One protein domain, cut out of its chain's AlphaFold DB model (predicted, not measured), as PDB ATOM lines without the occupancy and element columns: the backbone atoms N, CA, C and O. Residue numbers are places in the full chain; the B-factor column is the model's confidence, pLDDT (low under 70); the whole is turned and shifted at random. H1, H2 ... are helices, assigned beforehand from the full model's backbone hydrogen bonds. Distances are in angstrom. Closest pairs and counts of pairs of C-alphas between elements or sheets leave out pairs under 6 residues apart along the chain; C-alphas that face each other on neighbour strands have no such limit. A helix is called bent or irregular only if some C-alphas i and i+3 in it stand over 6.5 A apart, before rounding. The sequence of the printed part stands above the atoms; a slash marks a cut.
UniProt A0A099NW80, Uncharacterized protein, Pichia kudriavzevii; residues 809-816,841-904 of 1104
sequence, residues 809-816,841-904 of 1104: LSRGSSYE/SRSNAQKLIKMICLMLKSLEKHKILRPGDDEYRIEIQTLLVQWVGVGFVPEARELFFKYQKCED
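What this domain is: This is residues 809 to 816 and 841 to 904 of the 1104 residues of an uncharacterized protein of Pichia kudriavzevii (UniProt A0A099NW80). One long helix, H2, runs along the length of the domain, and a helical hairpin of H3 and H4 lies over one side of it, with H4 packed on residues 849 to 853 of H2 and H3 near H2 without touching it. The short helix H1 sits on that same side, against the first part of H2, while the other end of H2 sticks out with residues 858 to 863. The printed part has 72 residues with four named helices, H1, H2, H3 and H4 in that order along the chain, and no named strand; the class is all helix, with 47 of the 72 residues in the helices. The whole is compact, with a radius of gyration of the C-alphas of 12.3 A, though its outline is elongated, spanning 38 by 24 by 18 A.

How they stand to each other: The longest helix is H2, residues 842 to 861. H4, residues 890 to 900, touches H2 at residues 849 to 853 of H2 alone; the closest C-alphas are those of Cys 853 and Ala 892, 6.1 A apart. H2 and H4 run the same way at a steep tilt of 48 degrees, and their centres are 11.7 A apart. H3, residues 870 to 881, and H4 touch, with 13 pairs of C-alphas within 8 A. The closest C-alphas of H3 and H4 are those of Leu 880 and Ala 892, 5.4 A apart. They run opposite ways at a shallow tilt of 34.7 degrees, only just short of steep, and form a helical hairpin. H2 and H3 are near each other, their closest C-alphas 8.2 A apart, with 7 pairs of C-alphas within 10 A. H1, residues 809 to 812, touches H2 at residues 842 to 849 of H2 alone. The closest C-alphas of H1 and H2 are those of Gly 812 and Arg 842, 4.8 A apart. H1 and H4 are apart, and H1 and H3 are only just apart, their closest C-alphas 8.1 A from each other. In H4 every pair of O of residue i and N of residue i+4 is within hydrogen-bond range, in H2 15 of 16 and in H3 6 of 8, while H1 is too short for such a pair.

Where its parts are: H2 begins at C-alpha 842, at (26.089, 28.098, -45.706), and ends at C-alpha 861, at (37.003, 36.219, -20.455), 28.7 A from first to last C-alpha. H3, Asp 870 to Val 881, is 16.8 A long and irregular: C-alphas 871 and 874 are 7.7 A apart, where about 5 A is found in a regular helix. H4, Pro 890 to Gln 900, is 15.6 A long and ends at C-alpha 900, at (19.394, 39.471, -23.701). H1 has four residues, Leu 809 to Gly 812, and begins at C-alpha 809, at (26.885, 36.577, -43.045), with 5.3 A from first to last C-alpha.

The domain as a whole: The two C-alphas farthest apart are those of Glu 816 and Lys 863, 40.0 A. Residues 817 to 840 are not printed, and C-alphas 816 and 841 are 12.4 A apart across this cut, which falls in the link from H1 to H2. The links from H2 to H3 and from H3 to H4 are both short, with 8 residues each. Residues 858 to 863, of which 858 to 861 belong to H2, stand free. The mean pLDDT of the printed part is 72.1, and 24 residues of this predicted model are under 70: residues 810 to 816, 841 to 842, 867 to 870, 882, 884 to 888 and 900 to 904.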
ATOM      1  N   LEU A 809      27.360  37.898 -43.473       73.31
ATOM      2  CA  LEU A 809      26.885  36.577 -43.045       73.31
ATOM      3  C   LEU A 809      25.367  36.392 -43.192       73.31
ATOM      4  O   LEU A 809      24.947  35.252 -43.375       73.31
ATOM      5  N   SER A 810      24.563  37.459 -43.239       65.06
ATOM      6  CA  SER A 810      23.103  37.395 -43.475       65.06
ATOM      7  C   SER A 810      22.704  36.650 -44.758       65.06
ATOM      8  O   SER A 810      21.697  35.940 -44.792       65.06
ATOM      9  N   ARG A 811      23.533  36.732 -45.806       54.62
ATOM     10  CA  ARG A 811      23.352  35.984 -47.064       54.62
ATOM     11  C   ARG A 811      23.543  34.468 -46.907       54.62
ATOM     12  O   ARG A 811      23.072  33.706 -47.739       54.62
ATOM     13  N   GLY A 812      24.218  34.012 -45.849       53.38
ATOM     14  CA  GLY A 812      24.494  32.593 -45.587       53.38
ATOM     15  C   GLY A 812      23.417  31.852 -44.780       53.38
ATOM     16  O   GLY A 812      23.550  30.639 -44.592       53.38
ATOM     17  N   SER A 813      22.398  32.560 -44.277       44.22
ATOM     18  CA  SER A 813      21.313  32.021 -43.434       44.22
ATOM     19  C   SER A 813      19.993  31.753 -44.173       44.22
ATOM     20  O   SER A 813      19.075  31.189 -43.577       44.22
ATOM     21  N   SER A 814      19.892  32.105 -45.458       43.06
ATOM     22  CA  SER A 814      18.707  31.865 -46.294       43.06
ATOM     23  C   SER A 814      18.421  30.367 -46.529       43.06
ATOM     24  O   SER A 814      19.232  29.476 -46.222       43.06
ATOM     25  N   TYR A 815      17.228  30.078 -47.057       42.56
ATOM     26  CA  TYR A 815      16.742  28.725 -47.317       42.56
ATOM     27  C   TYR A 815      16.387  28.498 -48.803       42.56
ATOM     28  O   TYR A 815      15.791  29.334 -49.469       42.56
ATOM     29  N   GLU A 816      16.757  27.311 -49.286       44.44
ATOM     30  CA  GLU A 816      16.178  26.548 -50.407       44.44
ATOM     31  C   GLU A 816      16.223  27.031 -51.874       44.44
ATOM     32  O   GLU A 816      16.129  26.152 -52.731       44.44
ATOM     33  N   SER A 841      29.105  30.033 -49.035       59.22
ATOM     34  CA  SER A 841      28.290  28.828 -48.804       59.22
ATOM     35  C   SER A 841      27.906  28.678 -47.324       59.22
ATOM     36  O   SER A 841      28.739  28.880 -46.433       59.22
ATOM     37  N   ARG A 842      26.663  28.268 -47.055       66.00
ATOM     38  CA  ARG A 842      26.089  28.098 -45.706       66.00
ATOM     39  C   ARG A 842      26.997  27.297 -44.759       66.00
ATOM     40  O   ARG A 842      27.165  27.656 -43.594       66.00
ATOM     41  N   SER A 843      27.697  26.280 -45.276       70.38
ATOM     42  CA  SER A 843      28.677  25.494 -44.505       70.38
ATOM     43  C   SER A 843      29.931  26.274 -44.075       70.38
ATOM     44  O   SER A 843      30.588  25.886 -43.112       70.38
ATOM     45  N   ASN A 844      30.312  27.336 -44.789       74.88
ATOM     46  CA  ASN A 844      31.410  28.235 -44.432       74.88
ATOM     47  C   ASN A 844      30.929  29.369 -43.524       74.88
ATOM     48  O   ASN A 844      31.594  29.632 -42.524       74.88
ATOM     49  N   ALA A 845      29.758  29.957 -43.789       78.56
ATOM     50  CA  ALA A 845      29.155  30.967 -42.917       78.56
ATOM     51  C   ALA A 845      28.983  30.439 -41.476       78.56
ATOM     52  O   ALA A 845      29.455  31.064 -40.527       78.56
ATOM     53  N   GLN A 846      28.479  29.207 -41.309       79.38
ATOM     54  CA  GLN A 846      28.403  28.530 -40.003       79.38
ATOM     55  C   GLN A 846      29.769  28.364 -39.303       79.38
ATOM     56  O   GLN A 846      29.844  28.441 -38.076       79.38
ATOM     57  N   LYS A 847      30.865  28.140 -40.047       83.25
ATOM     58  CA  LYS A 847      32.225  28.045 -39.472       83.25
ATOM     59  C   LYS A 847      32.730  29.414 -39.016       83.25
ATOM     60  O   LYS A 847      33.357  29.494 -37.961       83.25
ATOM     61  N   LEU A 848      32.455  30.467 -39.790       86.44
ATOM     62  CA  LEU A 848      32.816  31.845 -39.449       86.44
ATOM     63  C   LEU A 848      32.048  32.304 -38.202       86.44
ATOM     64  O   LEU A 848      32.688  32.693 -37.231       86.44
ATOM     65  N   ILE A 849      30.720  32.131 -38.154       87.69
ATOM     66  CA  ILE A 849      29.900  32.449 -36.970       87.69
ATOM     67  C   ILE A 849      30.365  31.676 -35.732       87.69
ATOM     68  O   ILE A 849      30.512  32.275 -34.670       87.69
ATOM     69  N   LYS A 850      30.686  30.377 -35.838       86.44
ATOM     70  CA  LYS A 850      31.272  29.622 -34.712       86.44
ATOM     71  C   LYS A 850      32.609  30.210 -34.244       86.44
ATOM     72  O   LYS A 850      32.850  30.262 -33.040       86.44
ATOM     73  N   MET A 851      33.456  30.690 -35.157       86.38
ATOM     74  CA  MET A 851      34.708  31.369 -34.797       86.38
ATOM     75  C   MET A 851      34.454  32.726 -34.122       86.38
ATOM     76  O   MET A 851      35.126  33.046 -33.146       86.38
ATOM     77  N   ILE A 852      33.446  33.484 -34.568       89.88
ATOM     78  CA  ILE A 852      33.023  34.739 -33.925       89.88
ATOM     79  C   ILE A 852      32.450  34.467 -32.527       89.88
ATOM     80  O   ILE A 852      32.829  35.141 -31.576       89.88
ATOM     81  N   CYS A 853      31.629  33.429 -32.349       89.44
ATOM     82  CA  CYS A 853      31.127  33.021 -31.032       89.44
ATOM     83  C   CYS A 853      32.273  32.660 -30.068       89.44
ATOM     84  O   CYS A 853      32.238  33.018 -28.891       89.44
ATOM     85  N   LEU A 854      33.316  31.980 -30.560       89.94
ATOM     86  CA  LEU A 854      34.527  31.699 -29.781       89.94
ATOM     87  C   LEU A 854      35.328  32.975 -29.475       89.94
ATOM     88  O   LEU A 854      35.820  33.116 -28.356       89.94
ATOM     89  N   MET A 855      35.418  33.916 -30.423       91.06
ATOM     90  CA  MET A 855      36.040  35.224 -30.207       91.06
ATOM     91  C   MET A 855      35.308  36.012 -29.115       91.06
ATOM     92  O   MET A 855      35.955  36.430 -28.161       91.06
ATOM     93  N   LEU A 856      33.979  36.149 -29.191       90.38
ATOM     94  CA  LEU A 856      33.170  36.857 -28.192       90.38
ATOM     95  C   LEU A 856      33.366  36.259 -26.789       90.38
ATOM     96  O   LEU A 856      33.734  36.983 -25.866       90.38
ATOM     97  N   LYS A 857      33.264  34.929 -26.632       88.12
ATOM     98  CA  LYS A 857      33.539  34.246 -25.347       88.12
ATOM     99  C   LYS A 857      34.975  34.451 -24.838       88.12
ATOM    100  O   LYS A 857      35.212  34.418 -23.629       88.12
ATOM    101  N   SER A 858      35.944  34.653 -25.732       89.81
ATOM    102  CA  SER A 858      37.325  34.986 -25.364       89.81
ATOM    103  C   SER A 858      37.449  36.442 -24.895       89.81
ATOM    104  O   SER A 858      38.005  36.696 -23.826       89.81
ATOM    105  N   LEU A 859      36.866  37.395 -25.629       87.44
ATOM    106  CA  LEU A 859      36.864  38.821 -25.286       87.44
ATOM    107  C   LEU A 859      36.172  39.084 -23.938       87.44
ATOM    108  O   LEU A 859      36.704  39.838 -23.123       87.44
ATOM    109  N   GLU A 860      35.068  38.390 -23.647       86.31
ATOM    110  CA  GLU A 860      34.423  38.383 -22.324       86.31
ATOM    111  C   GLU A 860      35.373  37.922 -21.211       86.31
ATOM    112  O   GLU A 860      35.531  38.582 -20.184       86.31
ATOM    113  N   LYS A 861      36.045  36.782 -21.416       86.81
ATOM    114  CA  LYS A 861      37.003  36.219 -20.455       86.81
ATOM    115  C   LYS A 861      38.191  37.159 -20.212       86.81
ATOM    116  O   LYS A 861      38.719  37.203 -19.101       86.81
ATOM    117  N   HIS A 862      38.594  37.914 -21.231       82.88
ATOM    118  CA  HIS A 862      39.620  38.950 -21.148       82.88
ATOM    119  C   HIS A 862      39.091  40.313 -20.650       82.88
ATOM    120  O   HIS A 862      39.881  41.249 -20.531       82.88
ATOM    121  N   LYS A 863      37.800  40.417 -20.291       81.69
ATOM    122  CA  LYS A 863      37.105  41.638 -19.836       81.69
ATOM    123  C   LYS A 863      37.149  42.806 -20.837       81.69
ATOM    124  O   LYS A 863      37.123  43.963 -20.426       81.69
ATOM    125  N   ILE A 864      37.224  42.494 -22.132       80.25
ATOM    126  CA  ILE A 864      37.180  43.465 -23.241       80.25
ATOM    127  C   ILE A 864      35.730  43.760 -23.651       80.25
ATOM    128  O   ILE A 864      35.435  44.875 -24.053       80.25
ATOM    129  N   LEU A 865      34.842  42.771 -23.511       81.38
ATOM    130  CA  LEU A 865      33.390  42.906 -23.641       81.38
ATOM    131  C   LEU A 865      32.719  42.444 -22.344       81.38
ATOM    132  O   LEU A 865      33.211  41.520 -21.685       81.38
ATOM    133  N   ARG A 866      31.569  43.024 -22.003       74.25
ATOM    134  CA  ARG A 866      30.669  42.555 -20.942       74.25
ATOM    135  C   ARG A 866      29.246  42.412 -21.503       74.25
ATOM    136  O   ARG A 866      28.825  43.251 -22.291       74.25
ATOM    137  N   PRO A 867      28.449  41.426 -21.050       59.72
ATOM    138  CA  PRO A 867      27.066  41.244 -21.515       59.72
ATOM    139  C   PRO A 867      26.085  42.395 -21.227       59.72
ATOM    140  O   PRO A 867      24.941  42.314 -21.661       59.72
ATOM    141  N   GLY A 868      26.494  43.407 -20.455       57.22
ATOM    142  CA  GLY A 868      25.710  44.605 -20.133       57.22
ATOM    143  C   GLY A 868      26.375  45.917 -20.571       57.22
ATOM    144  O   GLY A 868      25.952  46.972 -20.100       57.22
ATOM    145  N   ASP A 869      27.414  45.846 -21.418       68.50
ATOM    146  CA  ASP A 869      27.947  47.014 -22.125       68.50
ATOM    147  C   ASP A 869      26.977  47.339 -23.269       68.50
ATOM    148  O   ASP A 869      26.928  46.626 -24.276       68.50
ATOM    149  N   ASP A 870      26.178  48.393 -23.105       64.50
ATOM    150  CA  ASP A 870      25.106  48.726 -24.054       64.50
ATOM    151  C   ASP A 870      25.655  49.101 -25.448       64.50
ATOM    152  O   ASP A 870      24.987  48.863 -26.450       64.50
ATOM    153  N   GLU A 871      26.908  49.578 -25.509       73.19
ATOM    154  CA  GLU A 871      27.633  50.012 -26.719       73.19
ATOM    155  C   GLU A 871      27.693  48.953 -27.834       73.19
ATOM    156  O   GLU A 871      27.638  49.324 -28.997       73.19
ATOM    157  N   TYR A 872      27.783  47.653 -27.519       78.25
ATOM    158  CA  TYR A 872      27.916  46.587 -28.537       78.25
ATOM    159  C   TYR A 872      26.739  45.602 -28.542       78.25
ATOM    160  O   TYR A 872      26.772  44.568 -29.220       78.25
ATOM    161  N   ARG A 873      25.721  45.855 -27.710       75.56
ATOM    162  CA  ARG A 873      24.655  44.889 -27.421       75.56
ATOM    163  C   ARG A 873      23.773  44.642 -28.643       75.56
ATOM    164  O   ARG A 873      23.444  43.487 -28.919       75.56
ATOM    165  N   ILE A 874      23.441  45.697 -29.389       73.94
ATOM    166  CA  ILE A 874      22.548  45.647 -30.555       73.94
ATOM    167  C   ILE A 874      23.230  44.912 -31.715       73.94
ATOM    168  O   ILE A 874      22.639  44.014 -32.314       73.94
ATOM    169  N   GLU A 875      24.497  45.211 -31.989       78.25
ATOM    170  CA  GLU A 875      25.297  44.602 -33.054       78.25
ATOM    171  C   GLU A 875      25.521  43.108 -32.787       78.25
ATOM    172  O   GLU A 875      25.350  42.279 -33.684       78.25
ATOM    173  N   ILE A 876      25.845  42.741 -31.540       83.00
ATOM    174  CA  ILE A 876      26.005  41.339 -31.130       83.00
ATOM    175  C   ILE A 876      24.666  40.593 -31.222       83.00
ATOM    176  O   ILE A 876      24.629  39.490 -31.767       83.00
ATOM    177  N   GLN A 877      23.557  41.165 -30.743       78.06
ATOM    178  CA  GLN A 877      22.241  40.527 -30.864       78.06
ATOM    179  C   GLN A 877      21.821  40.359 -32.334       78.06
ATOM    180  O   GLN A 877      21.415  39.262 -32.720       78.06
ATOM    181  N   THR A 878      22.003  41.387 -33.167       74.19
ATOM    182  CA  THR A 878      21.674  41.388 -34.606       74.19
ATOM    183  C   THR A 878      22.504  40.364 -35.386       74.19
ATOM    184  O   THR A 878      21.972  39.643 -36.230       74.19
ATOM    185  N   LEU A 879      23.798  40.231 -35.072       81.06
ATOM    186  CA  LEU A 879      24.665  39.217 -35.677       81.06
ATOM    187  C   LEU A 879      24.292  37.794 -35.250       81.06
ATOM    188  O   LEU A 879      24.397  36.862 -36.046       81.06
ATOM    189  N   LEU A 880      23.881  37.599 -33.996       81.19
ATOM    190  CA  LEU A 880      23.588  36.267 -33.472       81.19
ATOM    191  C   LEU A 880      22.178  35.782 -33.830       81.19
ATOM    192  O   LEU A 880      22.037  34.596 -34.126       81.19
ATOM    193  N   VAL A 881      21.154  36.651 -33.843       74.56
ATOM    194  CA  VAL A 881      19.738  36.262 -34.029       74.56
ATOM    195  C   VAL A 881      19.498  35.508 -35.341       74.56
ATOM    196  O   VAL A 881      18.841  34.466 -35.334       74.56
ATOM    197  N   GLN A 882      20.162  35.933 -36.422       68.75
ATOM    198  CA  GLN A 882      20.166  35.282 -37.744       68.75
ATOM    199  C   GLN A 882      20.600  33.799 -37.700       68.75
ATOM    200  O   GLN A 882      20.293  33.023 -38.602       68.75
ATOM    201  N   TRP A 883      21.293  33.384 -36.633       71.44
ATOM    202  CA  TRP A 883      21.846  32.039 -36.435       71.44
ATOM    203  C   TRP A 883      21.230  31.279 -35.246       71.44
ATOM    204  O   TRP A 883      21.607  30.128 -34.992       71.44
ATOM    205  N   VAL A 884      20.264  31.886 -34.540       68.31
ATOM    206  CA  VAL A 884      19.475  31.248 -33.465       68.31
ATOM    207  C   VAL A 884      18.377  30.346 -34.036       68.31
ATOM    208  O   VAL A 884      18.127  29.266 -33.487       68.31
ATOM    209  N   GLY A 885      17.747  30.766 -35.140       51.75
ATOM    210  CA  GLY A 885      16.670  30.039 -35.818       51.75
ATOM    211  C   GLY A 885      17.039  28.582 -36.118       51.75
ATOM    212  O   GLY A 885      18.151  28.288 -36.553       51.75
ATOM    213  N   VAL A 886      16.127  27.653 -35.807       43.03
ATOM    214  CA  VAL A 886      16.255  26.188 -36.018       43.03
ATOM    215  C   VAL A 886      17.565  25.559 -35.468       43.03
ATOM    216  O   VAL A 886      17.876  24.401 -35.728       43.03
ATOM    217  N   GLY A 887      18.334  26.284 -34.644       51.62
ATOM    218  CA  GLY A 887      19.566  25.798 -34.023       51.62
ATOM    219  C   GLY A 887      20.782  25.669 -34.950       51.62
ATOM    220  O   GLY A 887      21.634  24.825 -34.666       51.62
ATOM    221  N   PHE A 888      20.906  26.480 -36.014       58.97
ATOM    222  CA  PHE A 888      22.064  26.438 -36.933       58.97
ATOM    223  C   PHE A 888      23.422  26.466 -36.211       58.97
ATOM    224  O   PHE A 888      24.344  25.730 -36.576       58.97
ATOM    225  N   VAL A 889      23.553  27.323 -35.191       72.62
ATOM    226  CA  VAL A 889      24.750  27.430 -34.349       72.62
ATOM    227  C   VAL A 889      24.337  27.481 -32.868       72.62
ATOM    228  O   VAL A 889      23.969  28.545 -32.366       72.62
ATOM    229  N   PRO A 890      24.414  26.358 -32.124       72.62
ATOM    230  CA  PRO A 890      24.089  26.324 -30.694       72.62
ATOM    231  C   PRO A 890      24.874  27.340 -29.849       72.62
ATOM    232  O   PRO A 890      24.334  27.911 -28.906       72.62
ATOM    233  N   GLU A 891      26.126  27.610 -30.220       81.50
ATOM    234  CA  GLU A 891      27.003  28.587 -29.572       81.50
ATOM    235  C   GLU A 891      26.497  30.033 -29.732       81.50
ATOM    236  O   GLU A 891      26.708  30.850 -28.835       81.50
ATOM    237  N   ALA A 892      25.799  30.337 -30.835       80.06
ATOM    238  CA  ALA A 892      25.183  31.639 -31.079       80.06
ATOM    239  C   ALA A 892      23.905  31.807 -30.248       80.06
ATOM    240  O   ALA A 892      23.713  32.842 -29.618       80.06
ATOM    241  N   ARG A 893      23.084  30.750 -30.156       75.31
ATOM    242  CA  ARG A 893      21.903  30.699 -29.277       75.31
ATOM    243  C   ARG A 893      22.260  30.900 -27.802       75.31
ATOM    244  O   ARG A 893      21.564  31.631 -27.105       75.31
ATOM    245  N   GLU A 894      23.330  30.267 -27.328       81.62
ATOM    246  CA  GLU A 894      23.819  30.432 -25.952       81.62
ATOM    247  C   GLU A 894      24.231  31.883 -25.658       81.62
ATOM    248  O   GLU A 894      23.873  32.421 -24.610       81.62
ATOM    249  N   LEU A 895      24.949  32.524 -26.587       80.19
ATOM    250  CA  LEU A 895      25.364  33.922 -26.454       80.19
ATOM    251  C   LEU A 895      24.182  34.891 -26.563       80.19
ATOM    252  O   LEU A 895      24.060  35.772 -25.722       80.19
ATOM    253  N   PHE A 896      23.274  34.710 -27.525       80.81
ATOM    254  CA  PHE A 896      22.113  35.585 -27.708       80.81
ATOM    255  C   PHE A 896      21.290  35.716 -26.414       80.81
ATOM    256  O   PHE A 896      21.131  36.813 -25.881       80.81
ATOM    257  N   PHE A 897      20.899  34.587 -25.807       76.56
ATOM    258  CA  PHE A 897      20.165  34.584 -24.534       76.56
ATOM    259  C   PHE A 897      20.982  35.074 -23.325       76.56
ATOM    260  O   PHE A 897      20.404  35.304 -22.260       76.56
ATOM    261  N   LYS A 898      22.305  35.227 -23.455       78.38
ATOM    262  CA  LYS A 898      23.176  35.815 -22.429       78.38
ATOM    263  C   LYS A 898      23.244  37.343 -22.539       78.38
ATOM    264  O   LYS A 898      23.231  38.001 -21.508       78.38
ATOM    265  N   TYR A 899      23.279  37.892 -23.757       75.25
ATOM    266  CA  TYR A 899      23.232  39.343 -24.011       75.25
ATOM    267  C   TYR A 899      21.803  39.911 -23.940       75.25
ATOM    268  O   TYR A 899      21.629  41.124 -23.851       75.25
ATOM    269  N   GLN A 900      20.774  39.058 -23.959       67.62
ATOM    270  CA  GLN A 900      19.394  39.471 -23.701       67.62
ATOM    271  C   GLN A 900      19.173  39.786 -22.205       67.62
ATOM    272  O   GLN A 900      18.779  40.896 -21.877       67.62
ATOM    273  N   LYS A 901      19.523  38.861 -21.297       56.06
ATOM    274  CA  LYS A 901      19.185  38.857 -19.849       56.06
ATOM    275  C   LYS A 901      19.943  39.859 -18.949       56.06
ATOM    276  O   LYS A 901      20.309  39.510 -17.827       56.06
ATOM    277  N   CYS A 902      20.219  41.066 -19.433       51.31
ATOM    278  CA  CYS A 902      20.915  42.116 -18.672       51.31
ATOM    279  C   CYS A 902      20.063  43.361 -18.376       51.31
ATOM    280  O   CYS A 902      20.570  44.273 -17.730       51.31
ATOM    281  N   GLU A 903      18.804  43.415 -18.822       41.59
ATOM    282  CA  GLU A 903      17.899  44.540 -18.530       41.59
ATOM    283  C   GLU A 903      17.368  44.505 -17.085       41.59
ATOM    284  O   GLU A 903      17.398  45.532 -16.414       41.59
ATOM    285  N   ASP A 904      17.029  43.324 -16.554       39.03
ATOM    286  CA  ASP A 904      16.396  43.114 -15.233       39.03
ATOM    287  C   ASP A 904      17.216  43.561 -13.988       39.03
ATOM    288  O   ASP A 904      16.852  43.223 -12.860       39.03
TER     289      ASP A 904